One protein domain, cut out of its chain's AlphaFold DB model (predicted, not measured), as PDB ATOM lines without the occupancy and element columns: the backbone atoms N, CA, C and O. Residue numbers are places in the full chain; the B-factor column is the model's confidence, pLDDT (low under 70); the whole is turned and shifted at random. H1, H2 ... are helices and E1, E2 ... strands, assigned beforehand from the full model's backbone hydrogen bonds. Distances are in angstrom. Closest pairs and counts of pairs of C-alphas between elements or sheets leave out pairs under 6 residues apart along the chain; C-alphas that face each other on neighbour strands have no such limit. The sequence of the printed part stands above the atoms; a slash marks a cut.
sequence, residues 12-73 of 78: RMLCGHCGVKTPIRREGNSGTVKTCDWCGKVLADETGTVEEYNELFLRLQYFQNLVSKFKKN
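What this domain is: This is residues 12 to 73 of the 78 residues of an uncharacterized protein of Brassica oleracea (UniProt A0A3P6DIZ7). A small, curled sheet of four short strands, E1 to E4, makes a compact head, and one long helix, H1, leaves it as an arm, its residues 62 to 73 sticking out free. The strands form a meander, each the antiparallel neighbour of the one before, in the order E1, E2, E3, E4, and H1 follows them. The printed part has 62 residues, its class is mixed, helices and strands, and it is loose, with a radius of gyration of the C-alphas of 13.2 A and spans of 43 by 22 by 18 A.

How they stand to each other: Look first at the inner strands, E2, residues 21 to 27, and E3, residues 33 to 36, an antiparallel hairpin at 147 degrees, with N 27 and O 33 2.8 A apart. The pairing of E2 is staggered: its residues 24 to 27 pair with E3, and its residues 21 to 23 with the edge strand E1, residues 12 to 14. In the hairpin of E1 and E2, N 13 and O 22 are 3.0 A apart. At the other edge, E4, residues 42 to 45, forms a hairpin with E3, with N 34 and O 44 2.8 A apart. The helix H1, residues 50 to 73, only grazes the sheet with its residues 50 to 57; the closest C-alphas of E4 and H1 are those of Ala 44 and Val 50, 6.0 A apart. In H1 every O i to N i+4 pair is within hydrogen-bond range.

Where its parts are: Find C-alpha 21 at (170.107, 52.968, 46.593); from there E2 runs 18.2 A to C-alpha 27. E3 spans 10.2 A, E4 7.5 A and E1 7.0 A. Then find C-alpha 50 at (164.006, 67.087, 56.869), from which H1 runs 34.8 A to C-alpha 73 at (187.614, 78.596, 34.086).

The domain as a whole: The C-alphas farthest apart, those of Ser 30 and Asn 73, are 43.8 A apart. The printed part has no cut and no long link. Look for pLDDT under 70 at residues 28 to 31 and residue 73.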
ATOM      1  N   ARG A  12     168.540  50.101  53.470       84.69
ATOM      2  CA  ARG A  12     168.934  50.842  52.268       84.69
ATOM      3  C   ARG A  12     167.753  51.631  51.739       84.69
ATOM      4  O   ARG A  12     166.682  51.064  51.529       84.69
ATOM      5  N   MET A  13     167.971  52.901  51.429       83.31
ATOM      6  CA  MET A  13     166.957  53.778  50.843       83.31
ATOM      7  C   MET A  13     167.410  54.297  49.484       83.31
ATOM      8  O   MET A  13     168.599  54.511  49.240       83.31
ATOM      9  N   LEU A  14     166.443  54.488  48.585       86.38
ATOM     10  CA  LEU A  14     166.676  55.182  47.327       86.38
ATOM     11  C   LEU A  14     166.743  56.684  47.607       86.38
ATOM     12  O   LEU A  14     165.774  57.280  48.075       86.38
ATOM     13  N   CYS A  15     167.883  57.302  47.318       89.25
ATOM     14  CA  CYS A  15     168.008  58.745  47.432       89.25
ATOM     15  C   CYS A  15     167.362  59.426  46.220       89.25
ATOM     16  O   CYS A  15     167.859  59.293  45.104       89.25
ATOM     17  N   GLY A  16     166.312  60.223  46.436       86.44
ATOM     18  CA  GLY A  16     165.660  60.993  45.366       86.44
ATOM     19  C   GLY A  16     166.540  62.068  44.711       86.44
ATOM     20  O   GLY A  16     166.169  62.602  43.674       86.44
ATOM     21  N   HIS A  17     167.704  62.381  45.289       88.56
ATOM     22  CA  HIS A  17     168.636  63.374  44.745       88.56
ATOM     23  C   HIS A  17     169.678  62.776  43.801       88.56
ATOM     24  O   HIS A  17     169.855  63.248  42.684       88.56
ATOM     25  N   CYS A  18     170.380  61.735  44.248       88.75
ATOM     26  CA  CYS A  18     171.448  61.113  43.462       88.75
ATOM     27  C   CYS A  18     171.019  59.819  42.756       88.75
ATOM     28  O   CYS A  18     171.807  59.248  42.011       88.75
ATOM     29  N   GLY A  19     169.800  59.326  43.006       89.31
ATOM     30  CA  GLY A  19     169.283  58.077  42.438       89.31
ATOM     31  C   GLY A  19     169.948  56.808  42.982       89.31
ATOM     32  O   GLY A  19     169.618  55.708  42.545       89.31
ATOM     33  N   VAL A  20     170.877  56.926  43.934       88.88
ATOM     34  CA  VAL A  20     171.606  55.782  44.489       88.88
ATOM     35  C   VAL A  20     170.777  55.121  45.588       88.88
ATOM     36  O   VAL A  20     170.342  55.779  46.537       88.88
ATOM     37  N   LYS A  21     170.590  53.799  45.484       88.31
ATOM     38  CA  LYS A  21     170.107  52.968  46.593       88.31
ATOM     39  C   LYS A  21     171.274  52.705  47.538       88.31
ATOM     40  O   LYS A  21     172.142  51.885  47.250       88.31
ATOM     41  N   THR A  22     171.303  53.428  48.645       79.69
ATOM     42  CA  THR A  22     172.464  53.520  49.533       79.69
ATOM     43  C   THR A  22     172.121  53.000  50.931       79.69
ATOM     44  O   THR A  22     170.945  53.067  51.307       79.69
ATOM     45  N   PRO A  23     173.087  52.464  51.699       82.31
ATOM     46  CA  PRO A  23     172.912  52.278  53.135       82.31
ATOM     47  C   PRO A  23     172.514  53.596  53.800       82.31
ATOM     48  O   PRO A  23     172.916  54.676  53.367       82.31
ATOM     49  N   ILE A  24     171.696  53.511  54.839       82.44
ATOM     50  CA  ILE A  24     171.344  54.684  55.628       82.44
ATOM     51  C   ILE A  24     172.441  54.929  56.652       82.44
ATOM     52  O   ILE A  24     172.703  54.079  57.502       82.44
ATOM     53  N   ARG A  25     173.018  56.128  56.625       80.12
ATOM     54  CA  ARG A  25     173.908  56.588  57.687       80.12
ATOM     55  C   ARG A  25     173.093  57.339  58.733       80.12
ATOM     56  O   ARG A  25     172.412  58.312  58.404       80.12
ATOM     57  N   ARG A  26     173.135  56.863  59.978       79.75
ATOM     58  CA  ARG A  26     172.429  57.476  61.109       79.75
ATOM     59  C   ARG A  26     173.326  58.501  61.801       79.75
ATOM     60  O   ARG A  26     174.461  58.188  62.147       79.75
ATOM     61  N   GLU A  27     172.818  59.710  61.990       70.88
ATOM     62  CA  GLU A  27     173.504  60.823  62.649       70.88
ATOM     63  C   GLU A  27     172.660  61.421  63.778       70.88
ATOM     64  O   GLU A  27     171.451  61.197  63.857       70.88
ATOM     65  N   GLY A  28     173.308  62.201  64.648       66.62
ATOM     66  CA  GLY A  28     172.674  62.841  65.800       66.62
ATOM     67  C   GLY A  28     172.678  61.970  67.057       66.62
ATOM     68  O   GLY A  28     173.000  60.779  67.024       66.62
ATOM     69  N   ASN A  29     172.339  62.583  68.193       58.41
ATOM     70  CA  ASN A  29     172.278  61.895  69.478       58.41
ATOM     71  C   ASN A  29     171.104  60.897  69.426       58.41
ATOM     72  O   ASN A  29     169.952  61.310  69.515       58.41
ATOM     73  N   SER A  30     171.410  59.606  69.253       60.88
ATOM     74  CA  SER A  30     170.490  58.462  69.030       60.88
ATOM     75  C   SER A  30     170.213  58.049  67.573       60.88
ATOM     76  O   SER A  30     169.394  57.163  67.346       60.88
ATOM     77  N   GLY A  31     170.910  58.604  66.573       62.69
ATOM     78  CA  GLY A  31     170.724  58.178  65.176       62.69
ATOM     79  C   GLY A  31     169.372  58.581  64.574       62.69
ATOM     80  O   GLY A  31     168.872  57.914  63.665       62.69
ATOM     81  N   THR A  32     168.802  59.665  65.102       73.00
ATOM     82  CA  THR A  32     167.491  60.223  64.754       73.00
ATOM     83  C   THR A  32     167.453  60.835  63.359       73.00
ATOM     84  O   THR A  32     166.369  61.062  62.834       73.00
ATOM     85  N   VAL A  33     168.613  61.083  62.740       79.88
ATOM     86  CA  VAL A  33     168.731  61.593  61.371       79.88
ATOM     87  C   VAL A  33     169.239  60.483  60.460       79.88
ATOM     88  O   VAL A  33     170.331  59.954  60.647       79.88
ATOM     89  N   LYS A  34     168.462  60.142  59.436       85.94
ATOM     90  CA  LYS A  34     168.811  59.175  58.391       85.94
ATOM     91  C   LYS A  34     169.320  59.930  57.168       85.94
ATOM     92  O   LYS A  34     168.575  60.692  56.557       85.94
ATOM     93  N   THR A  35     170.567  59.697  56.768       87.94
ATOM     94  CA  THR A  35     171.203  60.366  55.620       87.94
ATOM     95  C   THR A  35     171.611  59.381  54.527       87.94
ATOM     96  O   THR A  35     171.851  58.198  54.772       87.94
ATOM     97  N   CYS A  36     171.662  59.876  53.290       88.62
ATOM     98  CA  CYS A  36     172.218  59.164  52.150       88.62
ATOM     99  C   CYS A  36     173.738  59.075  52.303       88.62
ATOM    100  O   CYS A  36     174.403  60.106  52.273       88.62
ATOM    101  N   ASP A  37     174.291  57.868  52.387       86.81
ATOM    102  CA  ASP A  37     175.737  57.673  52.552       86.81
ATOM    103  C   ASP A  37     176.549  58.165  51.336       86.81
ATOM    104  O   ASP A  37     177.692  58.587  51.464       86.81
ATOM    105  N   TRP A  38     175.934  58.194  50.146       87.38
ATOM    106  CA  TRP A  38     176.604  58.640  48.920       87.38
ATOM    107  C   TRP A  38     176.706  60.163  48.770       87.38
ATOM    108  O   TRP A  38     177.763  60.687  48.431       87.38
ATOM    109  N   CYS A  39     175.595  60.886  48.948       87.50
ATOM    110  CA  CYS A  39     175.550  62.333  48.700       87.50
ATOM    111  C   CYS A  39     175.356  63.181  49.958       87.50
ATOM    112  O   CYS A  39     175.452  64.396  49.864       87.50
ATOM    113  N   GLY A  40     175.061  62.575  51.108       86.75
ATOM    114  CA  GLY A  40     174.840  63.276  52.373       86.75
ATOM    115  C   GLY A  40     173.446  63.885  52.553       86.75
ATOM    116  O   GLY A  40     173.180  64.461  53.602       86.75
ATOM    117  N   LYS A  41     172.533  63.762  51.577       88.88
ATOM    118  CA  LYS A  41     171.163  64.287  51.714       88.88
ATOM    119  C   LYS A  41     170.427  63.610  52.876       88.88
ATOM    120  O   LYS A  41     170.409  62.379  52.950       88.88
ATOM    121  N   VAL A  42     169.740  64.396  53.706       88.75
ATOM    122  CA  VAL A  42     168.828  63.882  54.736       88.75
ATOM    123  C   VAL A  42     167.611  63.228  54.069       88.75
ATOM    124  O   VAL A  42     166.947  63.798  53.195       88.75
ATOM    125  N   LEU A  43     167.361  61.975  54.436       85.44
ATOM    126  CA  LEU A  43     166.289  61.137  53.901       85.44
ATOM    127  C   LEU A  43     165.088  61.089  54.844       85.44
ATOM    128  O   LEU A  43     163.960  61.063  54.366       85.44
ATOM    129  N   ALA A  44     165.335  61.081  56.151       83.12
ATOM    130  CA  ALA A  44     164.310  61.143  57.184       83.12
ATOM    131  C   ALA A  44     164.929  61.656  58.488       83.12
ATOM    132  O   ALA A  44     166.116  61.430  58.728       83.12
ATOM    133  N   ASP A  45     164.132  62.287  59.341       82.56
ATOM    134  CA  ASP A  45     164.480  62.538  60.732       82.56
ATOM    135  C   ASP A  45     163.249  62.389  61.632       82.56
ATOM    136  O   ASP A  45     162.111  62.383  61.158       82.56
ATOM    137  N   GLU A  46     163.476  62.196  62.928       78.31
ATOM    138  CA  GLU A  46     162.398  62.061  63.919       78.31
ATOM    139  C   GLU A  46     161.845  63.417  64.391       78.31
ATOM    140  O   GLU A  46     160.809  63.472  65.051       78.31
ATOM    141  N   THR A  47     162.524  64.515  64.058       79.38
ATOM    142  CA  THR A  47     162.219  65.875  64.526       79.38
ATOM    143  C   THR A  47     161.373  66.689  63.548       79.38
ATOM    144  O   THR A  47     160.937  67.782  63.903       79.38
ATOM    145  N   GLY A  48     161.116  66.175  62.341       77.12
ATOM    146  CA  GLY A  48     160.372  66.875  61.291       77.12
ATOM    147  C   GLY A  48     161.156  68.031  60.664       77.12
ATOM    148  O   GLY A  48     160.560  69.011  60.232       77.12
ATOM    149  N   THR A  49     162.487  67.950  60.657       80.62
ATOM    150  CA  THR A  49     163.395  69.004  60.159       80.62
ATOM    151  C   THR A  49     163.956  68.702  58.764       80.62
ATOM    152  O   THR A  49     164.791  69.445  58.237       80.62
ATOM    153  N   VAL A  50     163.489  67.620  58.136       83.38
ATOM    154  CA  VAL A  50     164.006  67.087  56.869       83.38
ATOM    155  C   VAL A  50     163.973  68.130  55.756       83.38
ATOM    156  O   VAL A  50     164.922  68.229  54.976       83.38
ATOM    157  N   GLU A  51     162.891  68.894  55.651       82.12
ATOM    158  CA  GLU A  51     162.696  69.916  54.625       82.12
ATOM    159  C   GLU A  51     163.736  71.035  54.746       82.12
ATOM    160  O   GLU A  51     164.394  71.364  53.756       82.12
ATOM    161  N   GLU A  52     163.954  71.553  55.957       84.81
ATOM    162  CA  GLU A  52     164.921  72.624  56.219       84.81
ATOM    163  C   GLU A  52     166.352  72.171  55.898       84.81
ATOM    164  O   GLU A  52     167.087  72.848  55.169       84.81
ATOM    165  N   TYR A  53     166.737  70.973  56.350       84.19
ATOM    166  CA  TYR A  53     168.042  70.401  56.019       84.19
ATOM    167  C   TYR A  53     168.215  70.167  54.515       84.19
ATOM    168  O   TYR A  53     169.303  70.384  53.974       84.19
ATOM    169  N   ASN A  54     167.158  69.753  53.815       85.44
ATOM    170  CA  ASN A  54     167.206  69.552  52.370       85.44
ATOM    171  C   ASN A  54     167.369  70.869  51.603       85.44
ATOM    172  O   ASN A  54     168.118  70.905  50.624       85.44
ATOM    173  N   GLU A  55     166.730  71.955  52.040       89.12
ATOM    174  CA  GLU A  55     166.954  73.275  51.445       89.12
ATOM    175  C   GLU A  55     168.406  73.730  51.607       89.12
ATOM    176  O   GLU A  55     169.037  74.177  50.642       89.12
ATOM    177  N   LEU A  56     168.958  73.587  52.815       88.12
ATOM    178  CA  LEU A  56     170.356  73.915  53.092       88.12
ATOM    179  C   LEU A  56     171.307  73.070  52.239       88.12
ATOM    180  O   LEU A  56     172.250  73.607  51.650       88.12
ATOM    181  N   PHE A  57     171.029  71.772  52.109       89.12
ATOM    182  CA  PHE A  57     171.790  70.857  51.263       89.12
ATOM    183  C   PHE A  57     171.840  71.327  49.799       89.12
ATOM    184  O   PHE A  57     172.922  71.423  49.214       89.12
ATOM    185  N   LEU A  58     170.693  71.692  49.215       88.88
ATOM    186  CA  LEU A  58     170.622  72.176  47.833       88.88
ATOM    187  C   LEU A  58     171.370  73.504  47.644       88.88
ATOM    188  O   LEU A  58     172.084  73.674  46.651       88.88
ATOM    189  N   ARG A  59     171.267  74.431  48.607       91.94
ATOM    190  CA  ARG A  59     172.017  75.699  48.578       91.94
ATOM    191  C   ARG A  59     173.524  75.451  48.605       91.94
ATOM    192  O   ARG A  59     174.251  76.015  47.787       91.94
ATOM    193  N   LEU A  60     174.003  74.579  49.492       89.81
ATOM    194  CA  LEU A  60     175.422  74.222  49.573       89.81
ATOM    195  C   LEU A  60     175.920  73.579  48.276       89.81
ATOM    196  O   LEU A  60     176.977  73.960  47.769       89.81
ATOM    197  N   GLN A  61     175.143  72.664  47.696       88.44
ATOM    198  CA  GLN A  61     175.499  72.033  46.428       88.44
ATOM    199  C   GLN A  61     175.580  73.055  45.282       88.44
ATOM    200  O   GLN A  61     176.496  72.999  44.458       88.44
ATOM    201  N   TYR A  62     174.663  74.025  45.239       90.06
ATOM    202  CA  TYR A  62     174.723  75.126  44.280       90.06
ATOM    203  C   TYR A  62     176.031  75.921  44.410       90.06
ATOM    204  O   TYR A  62     176.731  76.124  43.413       90.06
ATOM    205  N   PHE A  63     176.427  76.292  45.632       90.38
ATOM    206  CA  PHE A  63     177.690  76.996  45.866       90.38
ATOM    207  C   PHE A  63     178.917  76.164  45.476       90.38
ATOM    208  O   PHE A  63     179.813  76.678  44.803       90.38
ATOM    209  N   GLN A  64     178.957  74.873  45.818       87.75
ATOM    210  CA  GLN A  64     180.045  73.975  45.414       87.75
ATOM    211  C   GLN A  64     180.180  73.883  43.886       87.75
ATOM    212  O   GLN A  64     181.295  73.909  43.352       87.75
ATOM    213  N   ASN A  65     179.053  73.839  43.170       88.31
ATOM    214  CA  ASN A  65     179.025  73.832  41.709       88.31
ATOM    215  C   ASN A  65     179.537  75.149  41.114       88.31
ATOM    216  O   ASN A  65     180.307  75.123  40.150       88.31
ATOM    217  N   LEU A  66     179.158  76.294  41.687       90.38
ATOM    218  CA  LEU A  66     179.683  77.595  41.266       90.38
ATOM    219  C   LEU A  66     181.199  77.673  41.456       90.38
ATOM    220  O   LEU A  66     181.920  77.969  40.503       90.38
ATOM    221  N   VAL A  67     181.698  77.344  42.650       88.69
ATOM    222  CA  VAL A  67     183.140  77.353  42.948       88.69
ATOM    223  C   VAL A  67     183.903  76.418  42.007       88.69
ATOM    224  O   VAL A  67     184.960  76.782  41.490       88.69
ATOM    225  N   SER A  68     183.354  75.235  41.724       85.38
ATOM    226  CA  SER A  68     183.941  74.287  40.771       85.38
ATOM    227  C   SER A  68     184.037  74.866  39.356       85.38
ATOM    228  O   SER A  68     185.061  74.686  38.695       85.38
ATOM    229  N   LYS A  69     183.018  75.603  38.891       82.94
ATOM    230  CA  LYS A  69     183.054  76.297  37.592       82.94
ATOM    231  C   LYS A  69     184.120  77.392  37.565       82.94
ATOM    232  O   LYS A  69     184.907  77.438  36.624       82.94
ATOM    233  N   PHE A  70     184.212  78.216  38.611       80.00
ATOM    234  CA  PHE A  70     185.245  79.257  38.695       80.00
ATOM    235  C   PHE A  70     186.664  78.674  38.667       80.00
ATOM    236  O   PHE A  70     187.528  79.193  37.959       80.00
ATOM    237  N   LYS A  71     186.903  77.562  39.376       77.31
ATOM    238  CA  LYS A  71     188.198  76.861  39.347       77.31
ATOM    239  C   LYS A  71     188.535  76.313  37.957       77.31
ATOM    240  O   LYS A  71     189.671  76.466  37.519       77.31
ATOM    241  N   LYS A  72     187.565  75.717  37.253       72.06
ATOM    242  CA  LYS A  72     187.760  75.211  35.882       72.06
ATOM    243  C   LYS A  72     188.084  76.335  34.897       72.06
ATOM    244  O   LYS A  72     189.038  76.213  34.137       72.06
ATOM    245  N   ASN A  73     187.362  77.451  34.965       68.56
ATOM    246  CA  ASN A  73     187.614  78.596  34.086       68.56
ATOM    247  C   ASN A  73     189.029  79.157  34.287       68.56
ATOM    248  O   ASN A  73     189.727  79.402  33.310       68.56
TER     249      ASN A  73